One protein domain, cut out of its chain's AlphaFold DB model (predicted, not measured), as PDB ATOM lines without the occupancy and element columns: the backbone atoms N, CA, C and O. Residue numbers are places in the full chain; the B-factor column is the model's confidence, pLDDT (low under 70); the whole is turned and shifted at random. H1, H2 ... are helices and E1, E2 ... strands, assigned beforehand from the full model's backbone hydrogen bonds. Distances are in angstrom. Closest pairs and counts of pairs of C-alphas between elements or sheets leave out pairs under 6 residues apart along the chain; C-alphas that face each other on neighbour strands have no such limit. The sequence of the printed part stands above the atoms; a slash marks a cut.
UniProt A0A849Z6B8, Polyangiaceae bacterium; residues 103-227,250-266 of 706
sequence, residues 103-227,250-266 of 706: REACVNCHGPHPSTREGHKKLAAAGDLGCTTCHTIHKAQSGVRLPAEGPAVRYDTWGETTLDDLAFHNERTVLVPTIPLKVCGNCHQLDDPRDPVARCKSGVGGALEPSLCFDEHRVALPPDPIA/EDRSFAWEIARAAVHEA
ATOM      1  N   ARG A 103     193.863 132.353 113.226       75.12
ATOM      2  CA  ARG A 103     194.022 133.354 112.164       75.12
ATOM      3  C   ARG A 103     195.362 134.086 112.278       75.12
ATOM      4  O   ARG A 103     196.053 134.217 111.275       75.12
ATOM      5  N   GLU A 104     195.736 134.522 113.473       73.25
ATOM      6  CA  GLU A 104     197.023 135.155 113.774       73.25
ATOM      7  C   GLU A 104     198.164 134.145 113.653       73.25
ATOM      8  O   GLU A 104     199.197 134.481 113.075       73.25
ATOM      9  N   ALA A 105     197.932 132.889 114.075       75.44
ATOM     10  CA  ALA A 105     198.841 131.755 113.855       75.44
ATOM     11  C   ALA A 105     199.315 131.656 112.392       75.44
ATOM     12  O   ALA A 105     200.510 131.554 112.112       75.44
ATOM     13  N   CYS A 106     198.371 131.775 111.453       77.94
ATOM     14  CA  CYS A 106     198.661 131.718 110.023       77.94
ATOM     15  C   CYS A 106     199.552 132.878 109.552       77.94
ATOM     16  O   CYS A 106     200.475 132.650 108.775       77.94
ATOM     17  N   VAL A 107     199.303 134.108 110.015       75.38
ATOM     18  CA  VAL A 107     199.980 135.320 109.512       75.38
ATOM     19  C   VAL A 107     201.471 135.331 109.838       75.38
ATOM     20  O   VAL A 107     202.264 135.788 109.023       75.38
ATOM     21  N   ASN A 108     201.900 134.799 110.979       72.06
ATOM     22  CA  ASN A 108     203.335 134.798 111.286       72.06
ATOM     23  C   ASN A 108     204.081 133.645 110.586       72.06
ATOM     24  O   ASN A 108     205.280 133.768 110.345       72.06
ATOM     25  N   CYS A 109     203.402 132.541 110.240       69.69
ATOM     26  CA  CYS A 109     203.996 131.478 109.423       69.69
ATOM     27  C   CYS A 109     204.014 131.840 107.929       69.69
ATOM     28  O   CYS A 109     204.998 131.558 107.258       69.69
ATOM     29  N   HIS A 110     202.966 132.483 107.406       71.69
ATOM     30  CA  HIS A 110     202.808 132.756 105.971       71.69
ATOM     31  C   HIS A 110     203.090 134.206 105.552       71.69
ATOM     32  O   HIS A 110     203.188 134.492 104.362       71.69
ATOM     33  N   GLY A 111     203.248 135.120 106.508       68.12
ATOM     34  CA  GLY A 111     203.212 136.560 106.260       68.12
ATOM     35  C   GLY A 111     201.774 137.079 106.081       68.12
ATOM     36  O   GLY A 111     200.847 136.309 105.808       68.12
ATOM     37  N   PRO A 112     201.538 138.393 106.244       67.81
ATOM     38  CA  PRO A 112     200.249 138.992 105.936       67.81
ATOM     39  C   PRO A 112     200.067 139.087 104.422       67.81
ATOM     40  O   PRO A 112     200.905 139.643 103.714       67.81
ATOM     41  N   HIS A 113     198.930 138.608 103.932       68.81
ATOM     42  CA  HIS A 113     198.586 138.682 102.521       68.81
ATOM     43  C   HIS A 113     197.168 139.266 102.355       68.81
ATOM     44  O   HIS A 113     196.172 138.553 102.238       68.81
ATOM     45  N   PRO A 114     197.027 140.601 102.475       65.81
ATOM     46  CA  PRO A 114     195.723 141.241 102.437       65.81
ATOM     47  C   PRO A 114     195.139 141.217 101.023       65.81
ATOM     48  O   PRO A 114     195.836 141.420 100.028       65.81
ATOM     49  N   SER A 115     193.821 141.055 100.964       72.81
ATOM     50  CA  SER A 115     193.017 141.211  99.753       72.81
ATOM     51  C   SER A 115     193.350 142.493  98.967       72.81
ATOM     52  O   SER A 115     193.627 143.548  99.550       72.81
ATOM     53  N   THR A 116     193.265 142.439  97.629       67.88
ATOM     54  CA  THR A 116     193.434 143.627  96.775       67.88
ATOM     55  C   THR A 116     192.129 144.384  96.488       67.88
ATOM     56  O   THR A 116     192.201 145.581  96.189       67.88
ATOM     57  N   ARG A 117     190.952 143.766  96.652       71.00
ATOM     58  CA  ARG A 117     189.622 144.378  96.509       71.00
ATOM     59  C   ARG A 117     189.239 145.165  97.747       71.00
ATOM     60  O   ARG A 117     189.344 144.719  98.885       71.00
ATOM     61  N   GLU A 118     188.658 146.325  97.494       72.94
ATOM     62  CA  GLU A 118     188.289 147.261  98.548       72.94
ATOM     63  C   GLU A 118     187.248 146.699  99.533       72.94
ATOM     64  O   GLU A 118     187.338 146.940 100.732       72.94
ATOM     65  N   GLY A 119     186.289 145.895  99.061       78.69
ATOM     66  CA  GLY A 119     185.279 145.278  99.929       78.69
ATOM     67  C   GLY A 119     185.871 144.288 100.937       78.69
ATOM     68  O   GLY A 119     185.555 144.335 102.121       78.69
ATOM     69  N   HIS A 120     186.787 143.434 100.490       83.69
ATOM     70  CA  HIS A 120     187.447 142.452 101.348       83.69
ATOM     71  C   HIS A 120     188.481 143.100 102.277       83.69
ATOM     72  O   HIS A 120     188.597 142.682 103.425       83.69
ATOM     73  N   LYS A 121     189.156 144.178 101.851       81.81
ATOM     74  CA  LYS A 121     189.972 145.008 102.757       81.81
ATOM     75  C   LYS A 121     189.151 145.583 103.910       81.81
ATOM     76  O   LYS A 121     189.602 145.530 105.050       81.81
ATOM     77  N   LYS A 122     187.942 146.086 103.635       82.19
ATOM     78  CA  LYS A 122     187.030 146.611 104.666       82.19
ATOM     79  C   LYS A 122     186.586 145.528 105.649       82.19
ATOM     80  O   LYS A 122     186.646 145.757 106.851       82.19
ATOM     81  N   LEU A 123     186.216 144.345 105.157       83.50
ATOM     82  CA  LEU A 123     185.871 143.202 106.013       83.50
ATOM     83  C   LEU A 123     187.070 142.720 106.840       83.50
ATOM     84  O   LEU A 123     186.928 142.393 108.013       83.50
ATOM     85  N   ALA A 124     188.270 142.706 106.258       81.12
ATOM     86  CA  ALA A 124     189.484 142.336 106.976       81.12
ATOM     87  C   ALA A 124     189.817 143.345 108.085       81.12
ATOM     88  O   ALA A 124     190.153 142.924 109.192       81.12
ATOM     89  N   ALA A 125     189.665 144.647 107.812       80.94
ATOM     90  CA  ALA A 125     189.855 145.725 108.784       80.94
ATOM     91  C   ALA A 125     188.812 145.701 109.915       80.94
ATOM     92  O   ALA A 125     189.145 146.024 111.050       80.94
ATOM     93  N   ALA A 126     187.577 145.277 109.623       83.44
ATOM     94  CA  ALA A 126     186.523 145.068 110.619       83.44
ATOM     95  C   ALA A 126     186.709 143.785 111.455       83.44
ATOM     96  O   ALA A 126     185.994 143.578 112.429       83.44
ATOM     97  N   GLY A 127     187.666 142.921 111.095       80.62
ATOM     98  CA  GLY A 127     187.881 141.629 111.748       80.62
ATOM     99  C   GLY A 127     187.014 140.489 111.196       80.62
ATOM    100  O   GLY A 127     187.265 139.334 111.535       80.62
ATOM    101  N   ASP A 128     186.100 140.762 110.268       81.56
ATOM    102  CA  ASP A 128     185.124 139.799 109.734       81.56
ATOM    103  C   ASP A 128     185.699 138.831 108.682       81.56
ATOM    104  O   ASP A 128     185.117 137.780 108.406       81.56
ATOM    105  N   LEU A 129     186.860 139.146 108.094       83.00
ATOM    106  CA  LEU A 129     187.514 138.315 107.071       83.00
ATOM    107  C   LEU A 129     188.974 138.012 107.424       83.00
ATOM    108  O   LEU A 129     189.779 138.935 107.529       83.00
ATOM    109  N   GLY A 130     189.333 136.728 107.566       79.38
ATOM    110  CA  GLY A 130     190.698 136.270 107.865       79.38
ATOM    111  C   GLY A 130     191.112 135.002 107.113       79.38
ATOM    112  O   GLY A 130     190.308 134.410 106.396       79.38
ATOM    113  N   CYS A 131     192.360 134.547 107.298       78.62
ATOM    114  CA  CYS A 131     192.919 133.393 106.574       78.62
ATOM    115  C   CYS A 131     192.038 132.134 106.682       78.62
ATOM    116  O   CYS A 131     191.796 131.460 105.685       78.62
ATOM    117  N   THR A 132     191.488 131.852 107.868       80.88
ATOM    118  CA  THR A 132     190.618 130.691 108.123       80.88
ATOM    119  C   THR A 132     189.220 130.807 107.506       80.88
ATOM    120  O   THR A 132     188.526 129.796 107.394       80.88
ATOM    121  N   THR A 133     188.802 132.003 107.071       82.31
ATOM    122  CA  THR A 133     187.533 132.214 106.356       82.31
ATOM    123  C   THR A 133     187.600 131.629 104.943       82.31
ATOM    124  O   THR A 133     186.651 130.990 104.495       82.31
ATOM    125  N   CYS A 134     188.732 131.806 104.253       80.12
ATOM    126  CA  CYS A 134     188.939 131.299 102.892       80.12
ATOM    127  C   CYS A 134     189.626 129.924 102.878       80.12
ATOM    128  O   CYS A 134     189.300 129.079 102.047       80.12
ATOM    129  N   HIS A 135     190.538 129.662 103.818       81.44
ATOM    130  CA  HIS A 135     191.240 128.386 103.945       81.44
ATOM    131  C   HIS A 135     190.642 127.553 105.083       81.44
ATOM    132  O   HIS A 135     191.010 127.687 106.249       81.44
ATOM    133  N   THR A 136     189.716 126.653 104.748       78.56
ATOM    134  CA  THR A 136     189.062 125.772 105.727       78.56
ATOM    135  C   THR A 136     189.954 124.577 106.093       78.56
ATOM    136  O   THR A 136     189.819 123.487 105.522       78.56
ATOM    137  N   ILE A 137     190.878 124.793 107.033       75.31
ATOM    138  CA  ILE A 137     191.828 123.787 107.543       75.31
ATOM    139  C   ILE A 137     191.073 122.570 108.106       75.31
ATOM    140  O   ILE A 137     189.954 122.689 108.608       75.31
ATOM    141  N   HIS A 138     191.670 121.387 107.954       75.69
ATOM    142  CA  HIS A 138     191.137 120.061 108.293       75.69
ATOM    143  C   HIS A 138     189.891 119.597 107.517       75.69
ATOM    144  O   HIS A 138     189.593 118.405 107.477       75.69
ATOM    145  N   LYS A 139     189.166 120.515 106.868       73.81
ATOM    146  CA  LYS A 139     187.905 120.210 106.178       73.81
ATOM    147  C   LYS A 139     188.051 120.140 104.663       73.81
ATOM    148  O   LYS A 139     187.478 119.242 104.051       73.81
ATOM    149  N   ALA A 140     188.751 121.098 104.052       74.38
ATOM    150  CA  ALA A 140     188.824 121.204 102.590       74.38
ATOM    151  C   ALA A 140     190.021 122.032 102.074       74.38
ATOM    152  O   ALA A 140     189.937 122.670 101.023       74.38
ATOM    153  N   GLN A 141     191.132 122.056 102.813       81.50
ATOM    154  CA  GLN A 141     192.344 122.738 102.360       81.50
ATOM    155  C   GLN A 141     192.990 121.942 101.217       81.50
ATOM    156  O   GLN A 141     193.121 120.720 101.308       81.50
ATOM    157  N   SER A 142     193.387 122.630 100.149       85.38
ATOM    158  CA  SER A 142     194.002 122.026  98.964       85.38
ATOM    159  C   SER A 142     194.933 123.008  98.251       85.38
ATOM    160  O   SER A 142     194.931 124.201  98.557       85.38
ATOM    161  N   GLY A 143     195.767 122.516  97.339       87.88
ATOM    162  CA  GLY A 143     196.689 123.337  96.554       87.88
ATOM    163  C   GLY A 143     197.375 122.585  95.413       87.88
ATOM    164  O   GLY A 143     197.157 121.389  95.209       87.88
ATOM    165  N   VAL A 144     198.194 123.301  94.654       87.94
ATOM    166  CA  VAL A 144     199.100 122.753  93.644       87.94
ATOM    167  C   VAL A 144     200.524 123.068  94.076       87.94
ATOM    168  O   VAL A 144     200.841 124.205  94.425       87.94
ATOM    169  N   ARG A 145     201.380 122.054  94.086       88.19
ATOM    170  CA  ARG A 145     202.813 122.177  94.326       88.19
ATOM    171  C   ARG A 145     203.532 122.011  92.994       88.19
ATOM    172  O   ARG A 145     203.408 120.965  92.372       88.19
ATOM    173  N   LEU A 146     204.282 123.028  92.591       85.75
ATOM    174  CA  LEU A 146     205.127 123.033  91.400       85.75
ATOM    175  C   LEU A 146     206.578 122.880  91.871       85.75
ATOM    176  O   LEU A 146     207.132 123.859  92.375       85.75
ATOM    177  N   PRO A 147     207.160 121.671  91.852       81.81
ATOM    178  CA  PRO A 147     208.537 121.468  92.294       81.81
ATOM    179  C   PRO A 147     209.538 122.216  91.397       81.81
ATOM    180  O   PRO A 147     209.196 122.578  90.278       81.81
ATOM    181  N   ALA A 148     210.764 122.422  91.904       79.69
ATOM    182  CA  ALA A 148     211.889 122.985  91.132       79.69
ATOM    183  C   ALA A 148     212.115 122.222  89.817       79.69
ATOM    184  O   ALA A 148     212.279 122.786  88.737       79.69
ATOM    185  N   GLU A 149     212.052 120.898  89.931       74.94
ATOM    186  CA  GLU A 149     212.170 119.966  88.826       74.94
ATOM    187  C   GLU A 149     211.097 118.885  88.973       74.94
ATOM    188  O   GLU A 149     210.857 118.374  90.073       74.94
ATOM    189  N   GLY A 150     210.454 118.534  87.859       80.06
ATOM    190  CA  GLY A 150     209.457 117.468  87.791       80.06
ATOM    191  C   GLY A 150     208.007 117.948  87.632       80.06
ATOM    192  O   GLY A 150     207.743 119.139  87.456       80.06
ATOM    193  N   PRO A 151     207.057 117.000  87.648       84.75
ATOM    194  CA  PRO A 151     205.649 117.267  87.370       84.75
ATOM    195  C   PRO A 151     204.934 118.002  88.510       84.75
ATOM    196  O   PRO A 151     205.284 117.887  89.691       84.75
ATOM    197  N   ALA A 152     203.886 118.744  88.155       88.44
ATOM    198  CA  ALA A 152     203.004 119.403  89.102       88.44
ATOM    199  C   ALA A 152     202.290 118.370  89.987       88.44
ATOM    200  O   ALA A 152     201.841 117.321  89.534       88.44
ATOM    201  N   VAL A 153     202.142 118.686  91.272       89.31
ATOM    202  CA  VAL A 153     201.462 117.819  92.239       89.31
ATOM    203  C   VAL A 153     200.232 118.527  92.781       89.31
ATOM    204  O   VAL A 153     200.334 119.539  93.481       89.31
ATOM    205  N   ARG A 154     199.055 117.973  92.505       89.75
ATOM    206  CA  ARG A 154     197.788 118.418  93.082       89.75
ATOM    207  C   ARG A 154     197.588 117.737  94.435       89.75
ATOM    208  O   ARG A 154     197.638 116.518  94.528       89.75
ATOM    209  N   TYR A 155     197.338 118.506  95.490       88.19
ATOM    210  CA  TYR A 155     197.118 117.967  96.835       88.19
ATOM    211  C   TYR A 155     195.857 118.529  97.488       88.19
ATOM    212  O   TYR A 155     195.453 119.668  97.241       88.19
ATOM    213  N   ASP A 156     195.259 117.740  98.372       86.31
ATOM    214  CA  ASP A 156     194.214 118.174  99.290       86.31
ATOM    215  C   ASP A 156     194.520 117.723 100.728       86.31
ATOM    216  O   ASP A 156     195.652 117.388 101.073       86.31
ATOM    217  N   THR A 157     193.526 117.798 101.610       80.94
ATOM    218  CA  THR A 157     193.674 117.377 103.010       80.94
ATOM    219  C   THR A 157     193.873 115.863 103.140       80.94
ATOM    220  O   THR A 157     194.397 115.399 104.146       80.94
ATOM    221  N   TRP A 158     193.469 115.088 102.136       77.50
ATOM    222  CA  TRP A 158     193.313 113.639 102.204       77.50
ATOM    223  C   TRP A 158     194.259 112.874 101.273       77.50
ATOM    224  O   TRP A 158     194.356 111.655 101.401       77.50
ATOM    225  N   GLY A 159     194.966 113.552 100.368       82.25
ATOM    226  CA  GLY A 159     195.950 112.928  99.491       82.25
ATOM    227  C   GLY A 159     196.679 113.903  98.570       82.25
ATOM    228  O   GLY A 159     196.486 115.120  98.615       82.25
ATOM    229  N   GLU A 160     197.530 113.339  97.717       89.00
ATOM    230  CA  GLU A 160     198.194 114.033  96.616       89.00
ATOM    231  C   GLU A 160     198.167 113.161  95.350       89.00
ATOM    232  O   GLU A 160     198.135 111.934  95.435       89.00
ATOM    233  N   THR A 161     198.131 113.797  94.183       88.25
ATOM    234  CA  THR A 161     198.189 113.162  92.864       88.25
ATOM    235  C   THR A 161     199.134 113.957  91.968       88.25
ATOM    236  O   THR A 161     199.176 115.190  92.032       88.25
ATOM    237  N   THR A 162     199.938 113.245  91.188       89.50
ATOM    238  CA  THR A 162     200.926 113.825  90.276       89.50
ATOM    239  C   THR A 162     200.303 114.004  88.897       89.50
ATOM    240  O   THR A 162     199.546 113.143  88.456       89.50
ATOM    241  N   LEU A 163     200.608 115.123  88.243       87.44
ATOM    242  CA  LEU A 163     200.130 115.475  86.909       87.44
ATOM    243  C   LEU A 163     201.326 115.475  85.960       87.44
ATOM    244  O   LEU A 163     202.022 116.482  85.821       87.44
ATOM    245  N   ASP A 164     201.597 114.310  85.377       79.00
ATOM    246  CA  ASP A 164     202.808 114.065  84.587       79.00
ATOM    247  C   ASP A 164     202.868 114.928  83.311       79.00
ATOM    248  O   ASP A 164     203.952 115.341  82.901       79.00
ATOM    249  N   ASP A 165     201.707 115.289  82.754       74.75
ATOM    250  CA  ASP A 165     201.572 116.138  81.559       74.75
ATOM    251  C   ASP A 165     201.765 117.643  81.848       74.75
ATOM    252  O   ASP A 165     201.832 118.466  80.931       74.75
ATOM    253  N   LEU A 166     201.899 118.025  83.125       74.31
ATOM    254  CA  LEU A 166     202.113 119.403  83.569       74.31
ATOM    255  C   LEU A 166     203.460 119.537  84.283       74.31
ATOM    256  O   LEU A 166     203.533 119.609  85.510       74.31
ATOM    257  N   ALA A 167     204.541 119.624  83.511       63.69
ATOM    258  CA  ALA A 167     205.870 119.947  84.026       63.69
ATOM    259  C   ALA A 167     206.144 121.457  83.947       63.69
ATOM    260  O   ALA A 167     205.924 122.094  82.916       63.69
ATOM    261  N   PHE A 168     206.653 122.037  85.036       66.31
ATOM    262  CA  PHE A 168     207.097 123.428  85.068       66.31
ATOM    263  C   PHE A 168     208.483 123.513  85.690       66.31
ATOM    264  O   PHE A 168     208.666 123.128  86.839       66.31
ATOM    265  N   HIS A 169     209.444 124.035  84.930       65.56
ATOM    266  CA  HIS A 169     210.793 124.279  85.426       65.56
ATOM    267  C   HIS A 169     210.859 125.660  86.065       65.56
ATOM    268  O   HIS A 169     210.629 126.674  85.406       65.56
ATOM    269  N   ASN A 170     211.189 125.695  87.348       65.56
ATOM    270  CA  ASN A 170     211.479 126.921  88.072       65.56
ATOM    271  C   ASN A 170     212.690 126.694  88.982       65.56
ATOM    272  O   ASN A 170     213.054 125.572  89.311       65.56
ATOM    273  N   GLU A 171     213.335 127.770  89.420       69.06
ATOM    274  CA  GLU A 171     214.530 127.651  90.269       69.06
ATOM    275  C   GLU A 171     214.221 127.072  91.668       69.06
ATOM    276  O   GLU A 171     215.129 126.723  92.420       69.06
ATOM    277  N   ARG A 172     212.938 126.996  92.059       72.62
ATOM    278  CA  ARG A 172     212.495 126.630  93.412       72.62
ATOM    279  C   ARG A 172     211.065 126.116  93.441       72.62
ATOM    280  O   ARG A 172     210.209 126.601  92.721       72.62
ATOM    281  N   THR A 173     210.755 125.252  94.404       78.56
ATOM    282  CA  THR A 173     209.384 124.747  94.586       78.56
ATOM    283  C   THR A 173     208.394 125.862  94.950       78.56
ATOM    284  O   THR A 173     208.593 126.588  95.923       78.56
ATOM    285  N   VAL A 174     207.279 125.937  94.222       77.62
ATOM    286  CA  VAL A 174     206.203 126.922  94.394       77.62
ATOM    287  C   VAL A 174     204.929 126.234  94.876       77.62
ATOM    288  O   VAL A 174     204.560 125.165  94.391       77.62
ATOM    289  N   LEU A 175     204.233 126.852  95.830       78.88
ATOM    290  CA  LEU A 175     202.946 126.380  96.342       78.88
ATOM    291  C   LEU A 175     201.844 127.373  95.970       78.88
ATOM    292  O   LEU A 175     201.907 128.545  96.335       78.88
ATOM    293  N   VAL A 176     200.818 126.889  95.272       80.81
ATOM    294  CA  VAL A 176     199.634 127.669  94.898       80.81
ATOM    295  C   VAL A 176     198.420 127.101  95.639       80.81
ATOM    296  O   VAL A 176     197.955 126.008  95.308       80.81
ATOM    297  N   PRO A 177     197.894 127.787  96.668       79.62
ATOM    298  CA  PRO A 177     196.750 127.296  97.419       79.62
ATOM    299  C   PRO A 177     195.453 127.398  96.607       79.62
ATOM    300  O   PRO A 177     195.254 128.297  95.789       79.62
ATOM    301  N   THR A 178     194.529 126.478  96.873       81.69
ATOM    302  CA  THR A 178     193.197 126.444  96.266       81.69
ATOM    303  C   THR A 178     192.127 126.403  97.347       81.69
ATOM    304  O   THR A 178     192.290 125.723  98.364       81.69
ATOM    305  N   ILE A 179     191.020 127.115  97.137       81.56
ATOM    306  CA  ILE A 179     189.908 127.189  98.089       81.56
ATOM    307  C   ILE A 179     188.612 126.686  97.438       81.56
ATOM    308  O   ILE A 179     188.352 127.017  96.281       81.56
ATOM    309  N   PRO A 180     187.768 125.903  98.129       80.56
ATOM    310  CA  PRO A 180     186.500 125.439  97.562       80.56
ATOM    311  C   PRO A 180     185.564 126.608  97.252       80.56
ATOM    312  O   PRO A 180     185.362 127.457  98.113       80.56
ATOM    313  N   LEU A 181     184.911 126.618  96.089       79.00
ATOM    314  CA  LEU A 181     184.046 127.726  95.665       79.00
ATOM    315  C   LEU A 181     182.947 128.074  96.684       79.00
ATOM    316  O   LEU A 181     182.629 129.246  96.878       79.00
ATOM    317  N   LYS A 182     182.412 127.078  97.405       82.69
ATOM    318  CA  LYS A 182     181.410 127.287  98.465       82.69
ATOM    319  C   LYS A 182     181.835 128.279  99.555       82.69
ATOM    320  O   LYS A 182     180.962 128.910 100.142       82.69
ATOM    321  N   VAL A 183     183.135 128.436  99.840       82.06
ATOM    322  CA  VAL A 183     183.593 129.366 100.894       82.06
ATOM    323  C   VAL A 183     183.360 130.824 100.495       82.06
ATOM    324  O   VAL A 183     183.153 131.673 101.356       82.06
ATOM    325  N   CYS A 184     183.313 131.102  99.189       83.12
ATOM    326  CA  CYS A 184     183.030 132.427  98.654       83.12
ATOM    327  C   CYS A 184     181.549 132.810  98.806       83.12
ATOM    328  O   CYS A 184     181.237 133.995  98.790       83.12
ATOM    329  N   GLY A 185     180.642 131.844  99.011       84.00
ATOM    330  CA  GLY A 185     179.193 132.079  99.110       84.00
ATOM    331  C   GLY A 185     178.762 132.939 100.301       84.00
ATOM    332  O   GLY A 185     177.661 133.477 100.304       84.00
ATOM    333  N   ASN A 186     179.644 133.120 101.287       81.25
ATOM    334  CA  ASN A 186     179.405 134.014 102.420       81.25
ATOM    335  C   ASN A 186     179.549 135.503 102.051       81.25
ATOM    336  O   ASN A 186     179.040 136.360 102.767       81.25
ATOM    337  N   CYS A 187     180.248 135.815 100.955       81.50
ATOM    338  CA  CYS A 187     180.501 137.186 100.496       81.50
ATOM    339  C   CYS A 187     180.014 137.434  99.059       81.50
ATOM    340  O   CYS A 187     179.890 138.586  98.650       81.50
ATOM    341  N   HIS A 188     179.743 136.367  98.305       82.38
ATOM    342  CA  HIS A 188     179.449 136.394  96.878       82.38
ATOM    343  C   HIS A 188     178.178 135.621  96.536       82.38
ATOM    344  O   HIS A 188     177.894 134.566  97.108       82.38
ATOM    345  N   GLN A 189     177.455 136.097  95.526       85.69
ATOM    346  CA  GLN A 189     176.365 135.347  94.913       85.69
ATOM    347  C   GLN A 189     176.959 134.394  93.881       85.69
ATOM    348  O   GLN A 189     177.174 134.762  92.729       85.69
ATOM    349  N   LEU A 190     177.244 133.159  94.304       80.44
ATOM    350  CA  LEU A 190     177.954 132.174  93.478       80.44
ATOM    351  C   LEU A 190     177.261 131.893  92.140       80.44
ATOM    352  O   LEU A 190     177.933 131.496  91.192       80.44
ATOM    353  N   ASP A 191     175.951 132.114  92.048       77.62
ATOM    354  CA  ASP A 191     175.149 131.856  90.852       77.62
ATOM    355  C   ASP A 191     174.911 133.101  89.978       77.62
ATOM    356  O   ASP A 191     174.401 132.960  88.868       77.62
ATOM    357  N   ASP A 192     175.304 134.307  90.416       79.75
ATOM    358  CA  ASP A 192     175.208 135.518  89.588       79.75
ATOM    359  C   ASP A 192     176.446 135.617  88.673       79.75
ATOM    360  O   ASP A 192     177.561 135.817  89.159       79.75
ATOM    361  N   PRO A 193     176.300 135.525  87.336       70.38
ATOM    362  CA  PRO A 193     177.426 135.637  86.407       70.38
ATOM    363  C   PRO A 193     178.078 137.032  86.392       70.38
ATOM    364  O   PRO A 193     179.152 137.201  85.814       70.38
ATOM    365  N   ARG A 194     177.435 138.039  86.998       71.25
ATOM    366  CA  ARG A 194     177.979 139.393  87.181       71.25
ATOM    367  C   ARG A 194     178.750 139.532  88.487       71.25
ATOM    368  O   ARG A 194     179.503 140.496  88.632       71.25
ATOM    369  N   ASP A 195     178.564 138.606  89.427       77.81
ATOM    370  CA  ASP A 195     179.361 138.587  90.639       77.81
ATOM    371  C   ASP A 195     180.833 138.341  90.250       77.81
ATOM    372  O   ASP A 195     181.127 137.439  89.456       77.81
ATOM    373  N   PRO A 196     181.792 139.124  90.773       70.81
ATOM    374  CA  PRO A 196     183.207 138.952  90.458       70.81
ATOM    375  C   PRO A 196     183.761 137.536  90.695       70.81
ATOM    376  O   PRO A 196     184.814 137.217  90.141       70.81
ATOM    377  N   VAL A 197     183.100 136.703  91.510       76.12
ATOM    378  CA  VAL A 197     183.459 135.291  91.731       76.12
ATOM    379  C   VAL A 197     183.202 134.410  90.505       76.12
ATOM    380  O   VAL A 197     183.852 133.379  90.356       76.12
ATOM    381  N   ALA A 198     182.306 134.806  89.592       70.62
ATOM    382  CA  ALA A 198     181.987 134.034  88.390       70.62
ATOM    383  C   ALA A 198     183.218 133.805  87.495       70.62
ATOM    384  O   ALA A 198     183.318 132.778  86.830       70.62
ATOM    385  N   ARG A 199     184.197 134.720  87.542       67.69
ATOM    386  CA  ARG A 199     185.489 134.614  86.836       67.69
ATOM    387  C   ARG A 199     186.439 133.572  87.434       67.69
ATOM    388  O   ARG A 199     187.464 133.277  86.832       67.69
ATOM    389  N   CYS A 200     186.125 133.058  88.620       66.06
ATOM    390  CA  CYS A 200     186.948 132.104  89.359       66.06
ATOM    391  C   CYS A 200     186.463 130.653  89.215       66.06
ATOM    392  O   CYS A 200     187.099 129.759  89.772       66.06
ATOM    393  N   LYS A 201     185.342 130.414  88.517       70.31
ATOM    394  CA  LYS A 201     184.850 129.065  88.209       70.31
ATOM    395  C   LYS A 201     185.739 128.451  87.123       70.31
ATOM    396  O   LYS A 201     185.969 129.096  86.102       70.31
ATOM    397  N   SER A 202     186.248 127.238  87.337       63.31
ATOM    398  CA  SER A 202     187.062 126.515  86.350       63.31
ATOM    399  C   SER A 202     186.220 125.870  85.241       63.31
ATOM    400  O   SER A 202     186.777 125.400  84.255       63.31
ATOM    401  N   GLY A 203     184.888 125.894  85.365       60.66
ATOM    402  CA  GLY A 203     183.940 125.389  84.368       60.66
ATOM    403  C   GLY A 203     183.650 123.895  84.495       60.66
ATOM    404  O   GLY A 203     182.841 123.370  83.736       60.66
ATOM    405  N   VAL A 204     184.263 123.222  85.474       59.22
ATOM    406  CA  VAL A 204     184.130 121.774  85.698       59.22
ATOM    407  C   VAL A 204     182.855 121.436  86.492       59.22
ATOM    408  O   VAL A 204     182.340 120.324  86.409       59.22
ATOM    409  N   GLY A 205     182.285 122.428  87.186       58.72
ATOM    410  CA  GLY A 205     180.967 122.367  87.813       58.72
ATOM    411  C   GLY A 205     180.948 121.776  89.229       58.72
ATOM    412  O   GLY A 205     181.703 120.871  89.579       58.72
ATOM    413  N   GLY A 206     180.018 122.278  90.053       63.94
ATOM    414  CA  GLY A 206     179.714 121.769  91.397       63.94
ATOM    415  C   GLY A 206     180.221 122.638  92.559       63.94
ATOM    416  O   GLY A 206     181.153 123.421  92.443       63.94
ATOM    417  N   ALA A 207     179.613 122.489  93.743       58.97
ATOM    418  CA  ALA A 207     179.918 123.315  94.927       58.97
ATOM    419  C   ALA A 207     181.300 123.045  95.569       58.97
ATOM    420  O   ALA A 207     181.745 123.795  96.444       58.97
ATOM    421  N   LEU A 208     181.960 121.952  95.173       61.91
ATOM    422  CA  LEU A 208     183.301 121.564  95.624       61.91
ATOM    423  C   LEU A 208     184.399 121.954  94.630       61.91
ATOM    424  O   LEU A 208     185.567 121.708  94.923       61.91
ATOM    425  N   GLU A 209     184.034 122.568  93.501       68.75
ATOM    426  CA  GLU A 209     184.969 123.080  92.503       68.75
ATOM    427  C   GLU A 209     185.985 124.006  93.197       68.75
ATOM    428  O   GLU A 209     185.592 124.991  93.834       68.75
ATOM    429  N   PRO A 210     187.285 123.673  93.186       68.38
ATOM    430  CA  PRO A 210     188.279 124.508  93.830       68.38
ATOM    431  C   PRO A 210     188.509 125.751  92.971       68.38
ATOM    432  O   PRO A 210     188.916 125.677  91.817       68.38
ATOM    433  N   SER A 211     188.279 126.916  93.559       70.19
ATOM    434  CA  SER A 211     188.740 128.188  93.018       70.19
ATOM    435  C   SER A 211     190.208 128.416  93.397       70.19
ATOM    436  O   SER A 211     190.632 128.130  94.523       70.19
ATOM    437  N   LEU A 212     191.012 128.929  92.467       68.94
ATOM    438  CA  LEU A 212     192.372 129.367  92.781       68.94
ATOM    439  C   LEU A 212     192.321 130.724  93.491       68.94
ATOM    440  O   LEU A 212     191.888 131.712  92.895       68.94
ATOM    441  N   CYS A 213     192.807 130.812  94.728       61.62
ATOM    442  CA  CYS A 213     192.889 132.079  95.452       61.62
ATOM    443  C   CYS A 213     194.322 132.325  95.914       61.62
ATOM    444  O   CYS A 213     194.869 131.536  96.670       61.62
ATOM    445  N   PHE A 214     194.920 133.420  95.460       57.34
ATOM    446  CA  PHE A 214     196.293 133.805  95.785       57.34
ATOM    447  C   PHE A 214     196.399 135.344  95.843       57.34
ATOM    448  O   PHE A 214     197.293 135.974  95.300       57.34
ATOM    449  N   ASP A 215     195.425 135.936  96.551       54.59
ATOM    450  CA  ASP A 215     195.266 137.375  96.851       54.59
ATOM    451  C   ASP A 215     194.698 138.255  95.723       54.59
ATOM    452  O   ASP A 215     195.037 139.425  95.540       54.59
ATOM    453  N   GLU A 216     193.690 137.696  95.045       56.44
ATOM    454  CA  GLU A 216     192.648 138.389  94.260       56.44
ATOM    455  C   GLU A 216     192.979 138.880  92.843       56.44
ATOM    456  O   GLU A 216     192.206 139.637  92.253       56.44
ATOM    457  N   HIS A 217     194.087 138.396  92.280       51.22
ATOM    458  CA  HIS A 217     194.367 138.210  90.841       51.22
ATOM    459  C   HIS A 217     193.799 139.232  89.854       51.22
ATOM    460  O   HIS A 217     193.146 138.908  88.861       51.22
ATOM    461  N   ARG A 218     194.120 140.488  90.163       48.72
ATOM    462  CA  ARG A 218     194.672 141.507  89.265       48.72
ATOM    463  C   ARG A 218     194.669 141.121  87.787       48.72
ATOM    464  O   ARG A 218     195.413 140.248  87.359       48.72
ATOM    465  N   VAL A 219     193.875 141.873  87.032       36.81
ATOM    466  CA  VAL A 219     193.958 142.033  85.581       36.81
ATOM    467  C   VAL A 219     195.435 142.061  85.159       36.81
ATOM    468  O   VAL A 219     196.117 143.060  85.352       36.81
ATOM    469  N   ALA A 220     195.922 140.944  84.629       38.75
ATOM    470  CA  ALA A 220     197.042 140.909  83.697       38.75
ATOM    471  C   ALA A 220     196.505 140.698  82.270       38.75
ATOM    472  O   ALA A 220     197.147 140.090  81.426       38.75
ATOM    473  N   LEU A 221     195.312 141.226  81.982       38.56
ATOM    474  CA  LEU A 221     195.208 141.977  80.737       38.56
ATOM    475  C   LEU A 221     195.979 143.286  80.963       38.56
ATOM    476  O   LEU A 221     196.107 143.711  82.118       38.56
ATOM    477  N   PRO A 222     196.531 143.912  79.916       37.28
ATOM    478  CA  PRO A 222     197.145 145.217  80.078       37.28
ATOM    479  C   PRO A 222     196.164 146.110  80.848       37.28
ATOM    480  O   PRO A 222     194.947 145.955  80.663       37.28
ATOM    481  N   PRO A 223     196.642 147.000  81.736       37.44
ATOM    482  CA  PRO A 223     195.763 148.022  82.285       37.44
ATOM    483  C   PRO A 223     195.001 148.624  81.113       37.44
ATOM    484  O   PRO A 223     195.582 148.776  80.036       37.44
ATOM    485  N   ASP A 224     193.706 148.882  81.304       39.81
ATOM    486  CA  ASP A 224     192.911 149.589  80.309       39.81
ATOM    487  C   ASP A 224     193.793 150.724  79.756       39.81
ATOM    488  O   ASP A 224     194.253 151.542  80.562       39.81
ATOM    489  N   PRO A 225     194.155 150.745  78.456       41.94
ATOM    490  CA  PRO A 225     195.081 151.748  77.923       41.94
ATOM    491  C   PRO A 225     194.585 153.179  78.163       41.94
ATOM    492  O   PRO A 225     195.333 154.139  78.032       41.94
ATOM    493  N   ILE A 226     193.308 153.304  78.525       42.41
ATOM    494  CA  ILE A 226     192.607 154.530  78.876       42.41
ATOM    495  C   ILE A 226     192.883 154.958  80.337       42.41
ATOM    496  O   ILE A 226     192.761 156.137  80.663       42.41
ATOM    497  N   ALA A 227     193.275 154.038  81.225       44.66
ATOM    498  CA  ALA A 227     193.479 154.284  82.657       44.66
ATOM    499  C   ALA A 227     194.942 154.552  83.066       44.66
ATOM    500  O   ALA A 227     195.166 155.067  84.162       44.66
ATOM    501  N   GLU A 250     208.841 136.913  90.766       54.06
ATOM    502  CA  GLU A 250     208.359 137.675  89.604       54.06
ATOM    503  C   GLU A 250     207.401 136.872  88.703       54.06
ATOM    504  O   GLU A 250     206.379 137.414  88.280       54.06
ATOM    505  N   ASP A 251     207.599 135.556  88.546       58.44
ATOM    506  CA  ASP A 251     206.764 134.703  87.674       58.44
ATOM    507  C   ASP A 251     205.512 134.116  88.359       58.44
ATOM    508  O   ASP A 251     204.935 133.111  87.930       58.44
ATOM    509  N   ARG A 252     205.036 134.768  89.426       64.12
ATOM    510  CA  ARG A 252     203.846 134.363  90.201       64.12
ATOM    511  C   ARG A 252     202.590 134.156  89.339       64.12
ATOM    512  O   ARG A 252     201.802 133.255  89.621       64.12
ATOM    513  N   SER A 253     202.395 134.977  88.303       63.69
ATOM    514  CA  SER A 253     201.248 134.864  87.385       63.69
ATOM    515  C   SER A 253     201.312 133.607  86.516       63.69
ATOM    516  O   SER A 253     200.277 133.025  86.201       63.69
ATOM    517  N   PHE A 254     202.515 133.157  86.162       65.75
ATOM    518  CA  PHE A 254     202.707 131.950  85.364       65.75
ATOM    519  C   PHE A 254     202.447 130.688  86.199       65.75
ATOM    520  O   PHE A 254     201.719 129.793  85.773       65.75
ATOM    521  N   ALA A 255     202.923 130.674  87.449       71.69
ATOM    522  CA  ALA A 255     202.604 129.616  88.409       71.69
ATOM    523  C   ALA A 255     201.087 129.476  88.653       71.69
ATOM    524  O   ALA A 255     200.587 128.365  88.843       71.69
ATOM    525  N   TRP A 256     200.339 130.587  88.613       73.69
ATOM    526  CA  TRP A 256     198.879 130.574  88.729       73.69
ATOM    527  C   TRP A 256     198.191 129.905  87.532       73.69
ATOM    528  O   TRP A 256     197.295 129.089  87.735       73.69
ATOM    529  N   GLU A 257     198.616 130.202  86.301       71.06
ATOM    530  CA  GLU A 257     198.062 129.579  85.088       71.06
ATOM    531  C   GLU A 257     198.276 128.061  85.079       71.06
ATOM    532  O   GLU A 257     197.338 127.301  84.829       71.06
ATOM    533  N   ILE A 258     199.473 127.607  85.460       75.69
ATOM    534  CA  ILE A 258     199.782 126.174  85.557       75.69
ATOM    535  C   ILE A 258     198.943 125.509  86.648       75.69
ATOM    536  O   ILE A 258     198.361 124.449  86.427       75.69
ATOM    537  N   ALA A 259     198.804 126.144  87.815       79.06
ATOM    538  CA  ALA A 259     197.928 125.635  88.867       79.06
ATOM    539  C   ALA A 259     196.460 125.543  88.411       79.06
ATOM    540  O   ALA A 259     195.706 124.701  88.901       79.06
ATOM    541  N   ARG A 260     196.046 126.388  87.459       76.81
ATOM    542  CA  ARG A 260     194.685 126.406  86.912       76.81
ATOM    543  C   ARG A 260     194.461 125.257  85.945       76.81
ATOM    544  O   ARG A 260     193.428 124.599  86.039       76.81
ATOM    545  N   ALA A 261     195.444 124.985  85.091       78.12
ATOM    546  CA  ALA A 261     195.474 123.782  84.270       78.12
ATOM    547  C   ALA A 261     195.444 122.520  85.151       78.12
ATOM    548  O   ALA A 261     194.592 121.659  84.955       78.12
ATOM    549  N   ALA A 262     196.253 122.485  86.214       82.12
ATOM    550  CA  ALA A 262     196.305 121.368  87.156       82.12
ATOM    551  C   ALA A 262     194.971 121.108  87.880       82.12
ATOM    552  O   ALA A 262     194.583 119.964  88.102       82.12
ATOM    553  N   VAL A 263     194.244 122.166  88.251       80.31
ATOM    554  CA  VAL A 263     192.901 122.052  88.842       80.31
ATOM    555  C   VAL A 263     191.859 121.579  87.830       80.31
ATOM    556  O   VAL A 263     190.935 120.864  88.207       80.31
ATOM    557  N   HIS A 264     191.978 121.981  86.566       77.81
ATOM    558  CA  HIS A 264     191.087 121.508  85.512       77.81
ATOM    559  C   HIS A 264     191.312 120.017  85.219       77.81
ATOM    560  O   HIS A 264     190.352 119.276  85.030       77.81
ATOM    561  N   GLU A 265     192.569 119.578  85.221       80.88
ATOM    562  CA  GLU A 265     192.955 118.188  84.968       80.88
ATOM    563  C   GLU A 265     192.623 117.255  86.144       80.88
ATOM    564  O   GLU A 265     192.060 116.182  85.941       80.88
ATOM    565  N   ALA A 266     192.861 117.702  87.386       81.50
ATOM    566  CA  ALA A 266     192.472 116.994  88.609       81.50
ATOM    567  C   ALA A 266     191.585 117.865  89.531       81.50
ATOM    568  O   ALA A 266     192.051 118.401  90.550       81.50
TER     569      ALA A 266
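What this domain is: This is residues 103 to 227 and 250 to 266 of the 706 residues of a protein of Polyangiaceae bacterium (UniProt A0A849Z6B8). A sheet of five strands curls like part of a barrel round one helix, H6, which lies in its hollow. Five shorter helices, H1 to H5, lie outside this curl, and residues 221 to 227 stick out as a free tail. The 142 printed residues hold six named helices and five named strands in the order H1 H2 H3 E1 E2 E3 E4 H4 H5 E5 H6. The sheet runs E3 E2 E1 E4 E5, all antiparallel, and the class is mixed, helices and strands. The whole is compact, with a radius of gyration of the C-alphas of 15.6 A and spans of 43 by 42 by 32 A.

How they stand to each other: H1, residues 103 to 110, touches H3, residues 131 to 134; their closest C-alphas, Arg 103 and Cys 131, are 5.7 A apart. H2, residues 118 to 125, touches no helix and is not on the sheet. E1, residues 142 to 146, E2, residues 151 to 155, and E3, residues 160 to 167, form a meander, each strand the antiparallel neighbour of the one before. Both pairs are hairpins, with N 145 and O 153 at 2.8 A and N 161 and O 154 at 2.8 A. E3 bends by 82 degrees at residue 164. E4, residues 174 to 180, completes a Greek key, its first strand E1 being the antiparallel neighbour of its fourth, at 157 degrees; N 144 and O 176 are 2.8 A apart. Staggered pairing joins E4 to E1 over residues 174 to 178 and to E5, residues 210 to 212, over residues 178 to 180, where N 211 and O 179 are 2.7 A apart. H4, residues 181 to 186, only grazes the sheet, and it only just touches H3, with 3 pairs of C-alphas within 8 A, the closest being Cys 134 and Val 183 at 6.0 A. H5, residues 196 to 200, is close to H4 but not clearly touching, the closest C-alphas being Cys 184 and Val 197 at 7.5 A. H6, residues 252 to 265, is on one face of the strongly twisted sheet, making two layers, helix over sheet; its closest C-alpha to E1 is Ala 259, 5.7 A from that of Val 144. Each O i to N i+4 pair is within hydrogen-bond range in H2 and H6, against 3 of 4 in H1, 0 of 2 in H4 and 0 of 1 in H5; the O i to N i+3 counts are 2 of 3 in H4 and 1 of 2 in H5, and H3 is too short for an i+4 pair.

Where its parts are: H1 begins with C-alpha 103 at (194.022, 133.354, 112.164). From first to last C-alpha, E4 is 20.0 A long, E3 15.9 A and E1 13.5 A. H6 is 20.2 A long and ends with C-alpha 265 at (192.955, 118.188, 84.968).

The domain as a whole: The two C-alphas farthest apart are those of Trp 158 and Ile 226, at 47.1 A. Residues 228 to 249 are not printed, and C-alphas 227 and 250 are 23.4 A apart across this cut, which falls in the link from E5 to H6. Of the links that are printed whole, none is long. The mean pLDDT of the printed part is 73.1, and 43 residues are under 70, among them residues 212 to 227.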